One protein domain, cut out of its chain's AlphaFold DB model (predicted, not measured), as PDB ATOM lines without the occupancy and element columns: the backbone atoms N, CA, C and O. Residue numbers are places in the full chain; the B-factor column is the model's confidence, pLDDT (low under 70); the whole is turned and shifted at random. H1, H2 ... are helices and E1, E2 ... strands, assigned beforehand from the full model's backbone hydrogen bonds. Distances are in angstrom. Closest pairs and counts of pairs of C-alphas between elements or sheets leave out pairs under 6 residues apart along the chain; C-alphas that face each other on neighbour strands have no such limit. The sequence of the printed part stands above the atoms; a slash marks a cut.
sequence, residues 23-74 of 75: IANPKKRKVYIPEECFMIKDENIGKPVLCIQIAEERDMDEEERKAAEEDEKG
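This is residues 23 to 74 of the 75 residues of an uncharacterized protein of Coprococcus comes (UniProt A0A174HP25). A long two-stranded hairpin, E2 and E3, bends sharply partway along; its turn, at residues 42 to 47, sticks out free at one end, and at the other end one helix, H1, only grazes the sheet. A short strand, E1, sits beside the first residues of E2 and widens that end to three strands. The printed part has 52 residues, with three named strands and then one named helix, in the order E1, E2, E3, H1. The sheet runs E1, E2, E3, antiparallel throughout, and the class is mixed, helices and strands. The whole is only just loose, close to extended, with a radius of gyration of the C-alphas of 14.6 A, and it is flat, spanning 42 by 27 by 14 A.

E1, residues 23 to 25, and E2, residues 30 to 40, form a hairpin over a tight link of 4 residues. They are antiparallel, with 142 degrees between their directions; the C-alphas of Ala 24 and Val 31 face each other at 4.3 A, and N 25 and O 30 are within hydrogen-bond range at 2.8 A. E2 and E3, residues 49 to 59, form a second hairpin, antiparallel at 160 degrees, over a short link of 8 residues. Here N 33 and O 56 are 2.8 A apart and N 40 and O 49 are 3.0 A apart, both within hydrogen-bond range. The C-alphas of Lys 30 and Asp 59 face each other at 4.6 A, those of Ile 40 and Val 49 at 5.2 A. E2 bends by 69 degrees at residue 35 and E3 by 73 degrees at residue 55. The three strands make a meander, each the antiparallel neighbour of the one before; E1 and E3 are edge strands and E2 is the inner one. After a tight link of 2 residues comes H1, residues 62 to 71, which is on the sheet but only grazes it, with its residues 64 to 68. In H1 every O i to N i+4 pair is within hydrogen-bond range.

E1 runs from C-alpha 23 at (-13.054, 1.649, -10.520) to C-alpha 25. E2 measures 26.3 A from first to last C-alpha, ending at C-alpha 40 at (-21.212, 17.969, -11.103), and E3 measures 26.9 A. H1 is 14.5 A long and ends at C-alpha 71 at (-19.549, -12.077, -10.391).

The two C-alphas farthest apart are those of Glu 43 and Glu 62, 42.6 A. The printed part, residues 23 to 74, has no cut and no long link. Its mean pLDDT is 87.6, and residue 74 is the one printed residue under 70.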
ATOM      1  N   ILE A  23     -13.092   1.661  -9.060       89.44
ATOM      2  CA  ILE A  23     -13.054   1.649 -10.520       89.44
ATOM      3  C   ILE A  23     -12.192   0.467 -10.929       89.44
ATOM      4  O   ILE A  23     -11.008   0.412 -10.610       89.44
ATOM      5  N   ALA A  24     -12.773  -0.479 -11.650       89.94
ATOM      6  CA  ALA A  24     -12.081  -1.692 -12.036       89.94
ATOM      7  C   ALA A  24     -12.416  -2.103 -13.467       89.94
ATOM      8  O   ALA A  24     -13.489  -1.815 -13.995       89.94
ATOM      9  N   ASN A  25     -11.490  -2.832 -14.082       89.12
ATOM     10  CA  ASN A  25     -11.756  -3.653 -15.250       89.12
ATOM     11  C   ASN A  25     -11.518  -5.118 -14.861       89.12
ATOM     12  O   ASN A  25     -10.382  -5.595 -14.975       89.12
ATOM     13  N   PRO A  26     -12.573  -5.828 -14.417       85.19
ATOM     14  CA  PRO A  26     -12.503  -7.239 -14.052       85.19
ATOM     15  C   PRO A  26     -11.827  -8.079 -15.127       85.19
ATOM     16  O   PRO A  26     -10.821  -8.719 -14.844       85.19
ATOM     17  N   LYS A  27     -12.247  -7.969 -16.390       86.00
ATOM     18  CA  LYS A  27     -11.705  -8.765 -17.508       86.00
ATOM     19  C   LYS A  27     -10.200  -8.577 -17.726       86.00
ATOM     20  O   LYS A  27      -9.523  -9.500 -18.166       86.00
ATOM     21  N   LYS A  28      -9.664  -7.389 -17.418       90.31
ATOM     22  CA  LYS A  28      -8.217  -7.102 -17.461       90.31
ATOM     23  C   LYS A  28      -7.503  -7.348 -16.128       90.31
ATOM     24  O   LYS A  28      -6.286  -7.199 -16.076       90.31
ATOM     25  N   ARG A  29      -8.242  -7.702 -15.075       89.31
ATOM     26  CA  ARG A  29      -7.786  -7.841 -13.684       89.31
ATOM     27  C   ARG A  29      -7.056  -6.584 -13.183       89.31
ATOM     28  O   ARG A  29      -6.037  -6.674 -12.502       89.31
ATOM     29  N   LYS A  30      -7.581  -5.404 -13.542       91.50
ATOM     30  CA  LYS A  30      -7.025  -4.085 -13.185       91.50
ATOM     31  C   LYS A  30      -7.977  -3.283 -12.304       91.50
ATOM     32  O   LYS A  30      -9.184  -3.290 -12.542       91.50
ATOM     33  N   VAL A  31      -7.413  -2.541 -11.356       91.88
ATOM     34  CA  VAL A  31      -8.087  -1.516 -10.547       91.88
ATOM     35  C   VAL A  31      -7.461  -0.165 -10.857       91.88
ATOM     36  O   VAL A  31      -6.261  -0.060 -11.099       91.88
ATOM     37  N   TYR A  32      -8.281   0.873 -10.849       90.69
ATOM     38  CA  TYR A  32      -7.891   2.251 -11.086       90.69
ATOM     39  C   TYR A  32      -8.087   3.028  -9.792       90.69
ATOM     40  O   TYR A  32      -9.186   3.048  -9.235       90.69
ATOM     41  N   ILE A  33      -7.009   3.629  -9.300       86.62
ATOM     42  CA  ILE A  33      -7.003   4.345  -8.029       86.62
ATOM     43  C   ILE A  33      -7.678   5.704  -8.247       86.62
ATOM     44  O   ILE A  33      -7.166   6.512  -9.033       86.62
ATOM     45  N   PRO A  34      -8.822   5.969  -7.588       86.75
ATOM     46  CA  PRO A  34      -9.454   7.273  -7.656       86.75
ATOM     47  C   PRO A  34      -8.624   8.285  -6.859       86.75
ATOM     48  O   PRO A  34      -8.246   8.029  -5.718       86.75
ATOM     49  N   GLU A  35      -8.353   9.434  -7.461       87.00
ATOM     50  CA  GLU A  35      -7.681  10.559  -6.809       87.00
ATOM     51  C   GLU A  35      -8.699  11.495  -6.160       87.00
ATOM     52  O   GLU A  35      -8.573  11.869  -4.997       87.00
ATOM     53  N   GLU A  36      -9.756  11.823  -6.902       87.06
ATOM     54  CA  GLU A  36     -10.817  12.710  -6.449       87.06
ATOM     55  C   GLU A  36     -12.161  12.242  -7.008       87.06
ATOM     56  O   GLU A  36     -12.260  11.834  -8.166       87.06
ATOM     57  N   CYS A  37     -13.206  12.306  -6.183       86.12
ATOM     58  CA  CYS A  37     -14.585  12.077  -6.595       86.12
ATOM     59  C   CYS A  37     -15.401  13.332  -6.297       86.12
ATOM     60  O   CYS A  37     -15.458  13.782  -5.151       86.12
ATOM     61  N   PHE A  38     -16.051  13.888  -7.314       88.50
ATOM     62  CA  PHE A  38     -16.869  15.087  -7.172       88.50
ATOM     63  C   PHE A  38     -18.168  14.995  -7.973       88.50
ATOM     64  O   PHE A  38     -18.276  14.322  -8.997       88.50
ATOM     65  N   MET A  39     -19.192  15.687  -7.474       89.88
ATOM     66  CA  MET A  39     -20.516  15.735  -8.088       89.88
ATOM     67  C   MET A  39     -20.647  16.995  -8.935       89.88
ATOM     68  O   MET A  39     -20.552  18.105  -8.410       89.88
ATOM     69  N   ILE A  40     -20.937  16.834 -10.222       87.88
ATOM     70  CA  ILE A  40     -21.212  17.969 -11.103       87.88
ATOM     71  C   ILE A  40     -22.724  18.195 -11.151       87.88
ATOM     72  O   ILE A  40     -23.500  17.287 -11.459       87.88
ATOM     73  N   LYS A  41     -23.135  19.428 -10.846       81.75
ATOM     74  CA  LYS A  41     -24.506  19.923 -11.013       81.75
ATOM     75  C   LYS A  41     -24.473  21.040 -12.050       81.75
ATOM     76  O   LYS A  41     -24.214  22.187 -11.707       81.75
ATOM     77  N   ASP A  42     -24.686  20.677 -13.307       82.38
ATOM     78  CA  ASP A  42     -24.720  21.614 -14.430       82.38
ATOM     79  C   ASP A  42     -26.097  21.547 -15.104       82.38
ATOM     80  O   ASP A  42     -26.582  20.464 -15.452       82.38
ATOM     81  N   GLU A  43     -26.735  22.709 -15.262       75.44
ATOM     82  CA  GLU A  43     -28.081  22.832 -15.833       75.44
ATOM     83  C   GLU A  43     -28.144  22.392 -17.304       75.44
ATOM     84  O   GLU A  43     -29.173  21.879 -17.742       75.44
ATOM     85  N   ASN A  44     -27.044  22.507 -18.053       85.00
ATOM     86  CA  ASN A  44     -26.955  22.067 -19.448       85.00
ATOM     87  C   ASN A  44     -26.761  20.553 -19.564       85.00
ATOM     88  O   ASN A  44     -27.175  19.951 -20.553       85.00
ATOM     89  N   ILE A  45     -26.130  19.921 -18.567       83.44
ATOM     90  CA  ILE A  45     -25.981  18.461 -18.531       83.44
ATOM     91  C   ILE A  45     -27.331  17.795 -18.224       83.44
ATOM     92  O   ILE A  45     -27.625  16.730 -18.770       83.44
ATOM     93  N   GLY A  46     -28.157  18.408 -17.365       81.69
ATOM     94  CA  GLY A  46     -29.536  17.979 -17.088       81.69
ATOM     95  C   GLY A  46     -29.678  16.626 -16.373       81.69
ATOM     96  O   GLY A  46     -30.791  16.128 -16.203       81.69
ATOM     97  N   LYS A  47     -28.567  16.016 -15.946       88.19
ATOM     98  CA  LYS A  47     -28.505  14.724 -15.242       88.19
ATOM     99  C   LYS A  47     -27.436  14.755 -14.142       88.19
ATOM    100  O   LYS A  47     -26.463  15.494 -14.282       88.19
ATOM    101  N   PRO A  48     -27.589  13.969 -13.061       88.19
ATOM    102  CA  PRO A  48     -26.551  13.843 -12.042       88.19
ATOM    103  C   PRO A  48     -25.287  13.215 -12.637       88.19
ATOM    104  O   PRO A  48     -25.368  12.232 -13.375       88.19
ATOM    105  N   VAL A  49     -24.126  13.776 -12.302       90.00
ATOM    106  CA  VAL A  49     -22.823  13.273 -12.747       90.00
ATOM    107  C   VAL A  49     -21.915  13.071 -11.544       90.00
ATOM    108  O   VAL A  49     -21.645  14.014 -10.799       90.00
ATOM    109  N   LEU A  50     -21.427  11.842 -11.392       89.19
ATOM    110  CA  LEU A  50     -20.291  11.504 -10.541       89.19
ATOM    111  C   LEU A  50     -19.045  11.541 -11.424       89.19
ATOM    112  O   LEU A  50     -18.921  10.740 -12.351       89.19
ATOM    113  N   CYS A  51     -18.167  12.507 -11.185       89.25
ATOM    114  CA  CYS A  51     -16.889  12.608 -11.867       89.25
ATOM    115  C   CYS A  51     -15.803  12.037 -10.963       89.25
ATOM    116  O   CYS A  51     -15.756  12.363  -9.777       89.25
ATOM    117  N   ILE A  52     -14.963  11.168 -11.521       91.12
ATOM    118  CA  ILE A  52     -13.879  10.527 -10.785       91.12
ATOM    119  C   ILE A  52     -12.587  10.743 -11.560       91.12
ATOM    120  O   ILE A  52     -12.464  10.308 -12.707       91.12
ATOM    121  N   GLN A  53     -11.637  11.423 -10.931       89.19
ATOM    122  CA  GLN A  53     -10.279  11.543 -11.434       89.19
ATOM    123  C   GLN A  53      -9.513  10.262 -11.102       89.19
ATOM    124  O   GLN A  53      -9.561   9.786  -9.970       89.19
ATOM    125  N   ILE A  54      -8.821   9.698 -12.092       89.06
ATOM    126  CA  ILE A  54      -8.018   8.480 -11.942       89.06
ATOM    127  C   ILE A  54      -6.544   8.880 -11.927       89.06
ATOM    128  O   ILE A  54      -6.084   9.503 -12.884       89.06
ATOM    129  N   ALA A  55      -5.820   8.491 -10.877       83.69
ATOM    130  CA  ALA A  55      -4.381   8.730 -10.769       83.69
ATOM    131  C   ALA A  55      -3.569   7.624 -11.455       83.69
ATOM    132  O   ALA A  55      -2.844   7.877 -12.415       83.69
ATOM    133  N   GLU A  56      -3.698   6.385 -10.977       84.69
ATOM    134  CA  GLU A  56      -2.858   5.261 -11.403       84.69
ATOM    135  C   GLU A  56      -3.677   3.985 -11.614       84.69
ATOM    136  O   GLU A  56      -4.726   3.778 -10.997       84.69
ATOM    137  N   GLU A  57      -3.179   3.107 -12.484       89.88
ATOM    138  CA  GLU A  57      -3.674   1.738 -12.610       89.88
ATOM    139  C   GLU A  57      -2.801   0.770 -11.806       89.88
ATOM    140  O   GLU A  57      -1.575   0.874 -11.793       89.88
ATOM    141  N   ARG A  58      -3.436  -0.212 -11.168       91.62
ATOM    142  CA  ARG A  58      -2.767  -1.326 -10.491       91.62
ATOM    143  C   ARG A  58      -3.423  -2.657 -10.828       91.62
ATOM    144  O   ARG A  58      -4.563  -2.712 -11.289       91.62
ATOM    145  N   ASP A  59      -2.700  -3.743 -10.595       93.44
ATOM    146  CA  ASP A  59      -3.289  -5.080 -10.624       93.44
ATOM    147  C   ASP A  59      -4.270  -5.272  -9.460       93.44
ATOM    148  O   ASP A  59      -4.104  -4.689  -8.382       93.44
ATOM    149  N   MET A  60      -5.302  -6.079  -9.704       92.88
ATOM    150  CA  MET A  60      -6.175  -6.587  -8.647       92.88
ATOM    151  C   MET A  60      -5.394  -7.507  -7.708       92.88
ATOM    152  O   MET A  60      -4.592  -8.330  -8.168       92.88
ATOM    153  N   ASP A  61      -5.672  -7.411  -6.413       92.38
ATOM    154  CA  ASP A  61      -5.189  -8.381  -5.433       92.38
ATOM    155  C   ASP A  61      -5.974  -9.707  -5.495       92.38
ATOM    156  O   ASP A  61      -6.895  -9.884  -6.293       92.38
ATOM    157  N   GLU A  62      -5.572 -10.699  -4.699       93.44
ATOM    158  CA  GLU A  62      -6.189 -12.030  -4.747       93.44
ATOM    159  C   GLU A  62      -7.680 -12.016  -4.370       93.44
ATOM    160  O   GLU A  62      -8.460 -12.780  -4.946       93.44
ATOM    161  N   GLU A  63      -8.085 -11.158  -3.434       91.69
ATOM    162  CA  GLU A  63      -9.475 -11.057  -2.985       91.69
ATOM    163  C   GLU A  63     -10.332 -10.371  -4.049       91.69
ATOM    164  O   GLU A  63     -11.376 -10.901  -4.438       91.69
ATOM    165  N   GLU A  64      -9.849  -9.262  -4.608       91.19
ATOM    166  CA  GLU A  64     -10.495  -8.536  -5.704       91.19
ATOM    167  C   GLU A  64     -10.663  -9.418  -6.946       91.19
ATOM    168  O   GLU A  64     -11.707  -9.391  -7.602       91.19
ATOM    169  N   ARG A  65      -9.659 -10.247  -7.263       90.75
ATOM    170  CA  ARG A  65      -9.743 -11.199  -8.381       90.75
ATOM    171  C   ARG A  65     -10.787 -12.279  -8.139       90.75
ATOM    172  O   ARG A  65     -11.522 -12.600  -9.070       90.75
ATOM    173  N   LYS A  66     -10.863 -12.835  -6.925       91.38
ATOM    174  CA  LYS A  66     -11.870 -13.852  -6.577       91.38
ATOM    175  C   LYS A  66     -13.281 -13.281  -6.660       91.38
ATOM    176  O   LYS A  66     -14.131 -13.900  -7.290       91.38
ATOM    177  N   ALA A  67     -13.500 -12.090  -6.104       88.19
ATOM    178  CA  ALA A  67     -14.790 -11.412  -6.176       88.19
ATOM    179  C   ALA A  67     -15.214 -11.155  -7.634       88.19
ATOM    180  O   ALA A  67     -16.337 -11.470  -8.018       88.19
ATOM    181  N   ALA A  68     -14.289 -10.672  -8.472       88.56
ATOM    182  CA  ALA A  68     -14.530 -10.493  -9.903       88.56
ATOM    183  C   ALA A  68     -14.886 -11.810 -10.623       88.56
ATOM    184  O   ALA A  68     -15.761 -11.831 -11.481       88.56
ATOM    185  N   GLU A  69     -14.220 -12.915 -10.284       90.56
ATOM    186  CA  GLU A  69     -14.474 -14.235 -10.879       90.56
ATOM    187  C   GLU A  69     -15.799 -14.868 -10.445       90.56
ATOM    188  O   GLU A  69     -16.342 -15.701 -11.172       90.56
ATOM    189  N   GLU A  70     -16.299 -14.546  -9.254       88.62
ATOM    190  CA  GLU A  70     -17.617 -14.986  -8.792       88.62
ATOM    191  C   GLU A  70     -18.739 -14.236  -9.509       88.62
ATOM    192  O   GLU A  70     -19.687 -14.874  -9.969       88.62
ATOM    193  N   ASP A  71     -18.588 -12.923  -9.677       82.81
ATOM    194  CA  ASP A  71     -19.549 -12.077 -10.391       82.81
ATOM    195  C   ASP A  71     -19.644 -12.464 -11.880       82.81
ATOM    196  O   ASP A  71     -20.732 -12.686 -12.406       82.81
ATOM    197  N   GLU A  72     -18.499 -12.706 -12.535       83.38
ATOM    198  CA  GLU A  72     -18.425 -13.162 -13.935       83.38
ATOM    199  C   GLU A  72     -19.113 -14.520 -14.187       83.38
ATOM    200  O   GLU A  72     -19.449 -14.829 -15.328       83.38
ATOM    201  N   LYS A  73     -19.314 -15.360 -13.160       81.25
ATOM    202  CA  LYS A  73     -20.036 -16.644 -13.293       81.25
ATOM    203  C   LYS A  73     -21.558 -16.482 -13.243       81.25
ATOM    204  O   LYS A  73     -22.261 -17.450 -13.536       81.25
ATOM    205  N   GLY A  74     -22.047 -15.319 -12.809       69.38
ATOM    206  CA  GLY A  74     -23.468 -14.990 -12.711       69.38
ATOM    207  C   GLY A  74     -24.056 -14.303 -13.950       69.38
ATOM    208  O   GLY A  74     -25.280 -14.185 -14.019       69.38
TER     209      GLY A  74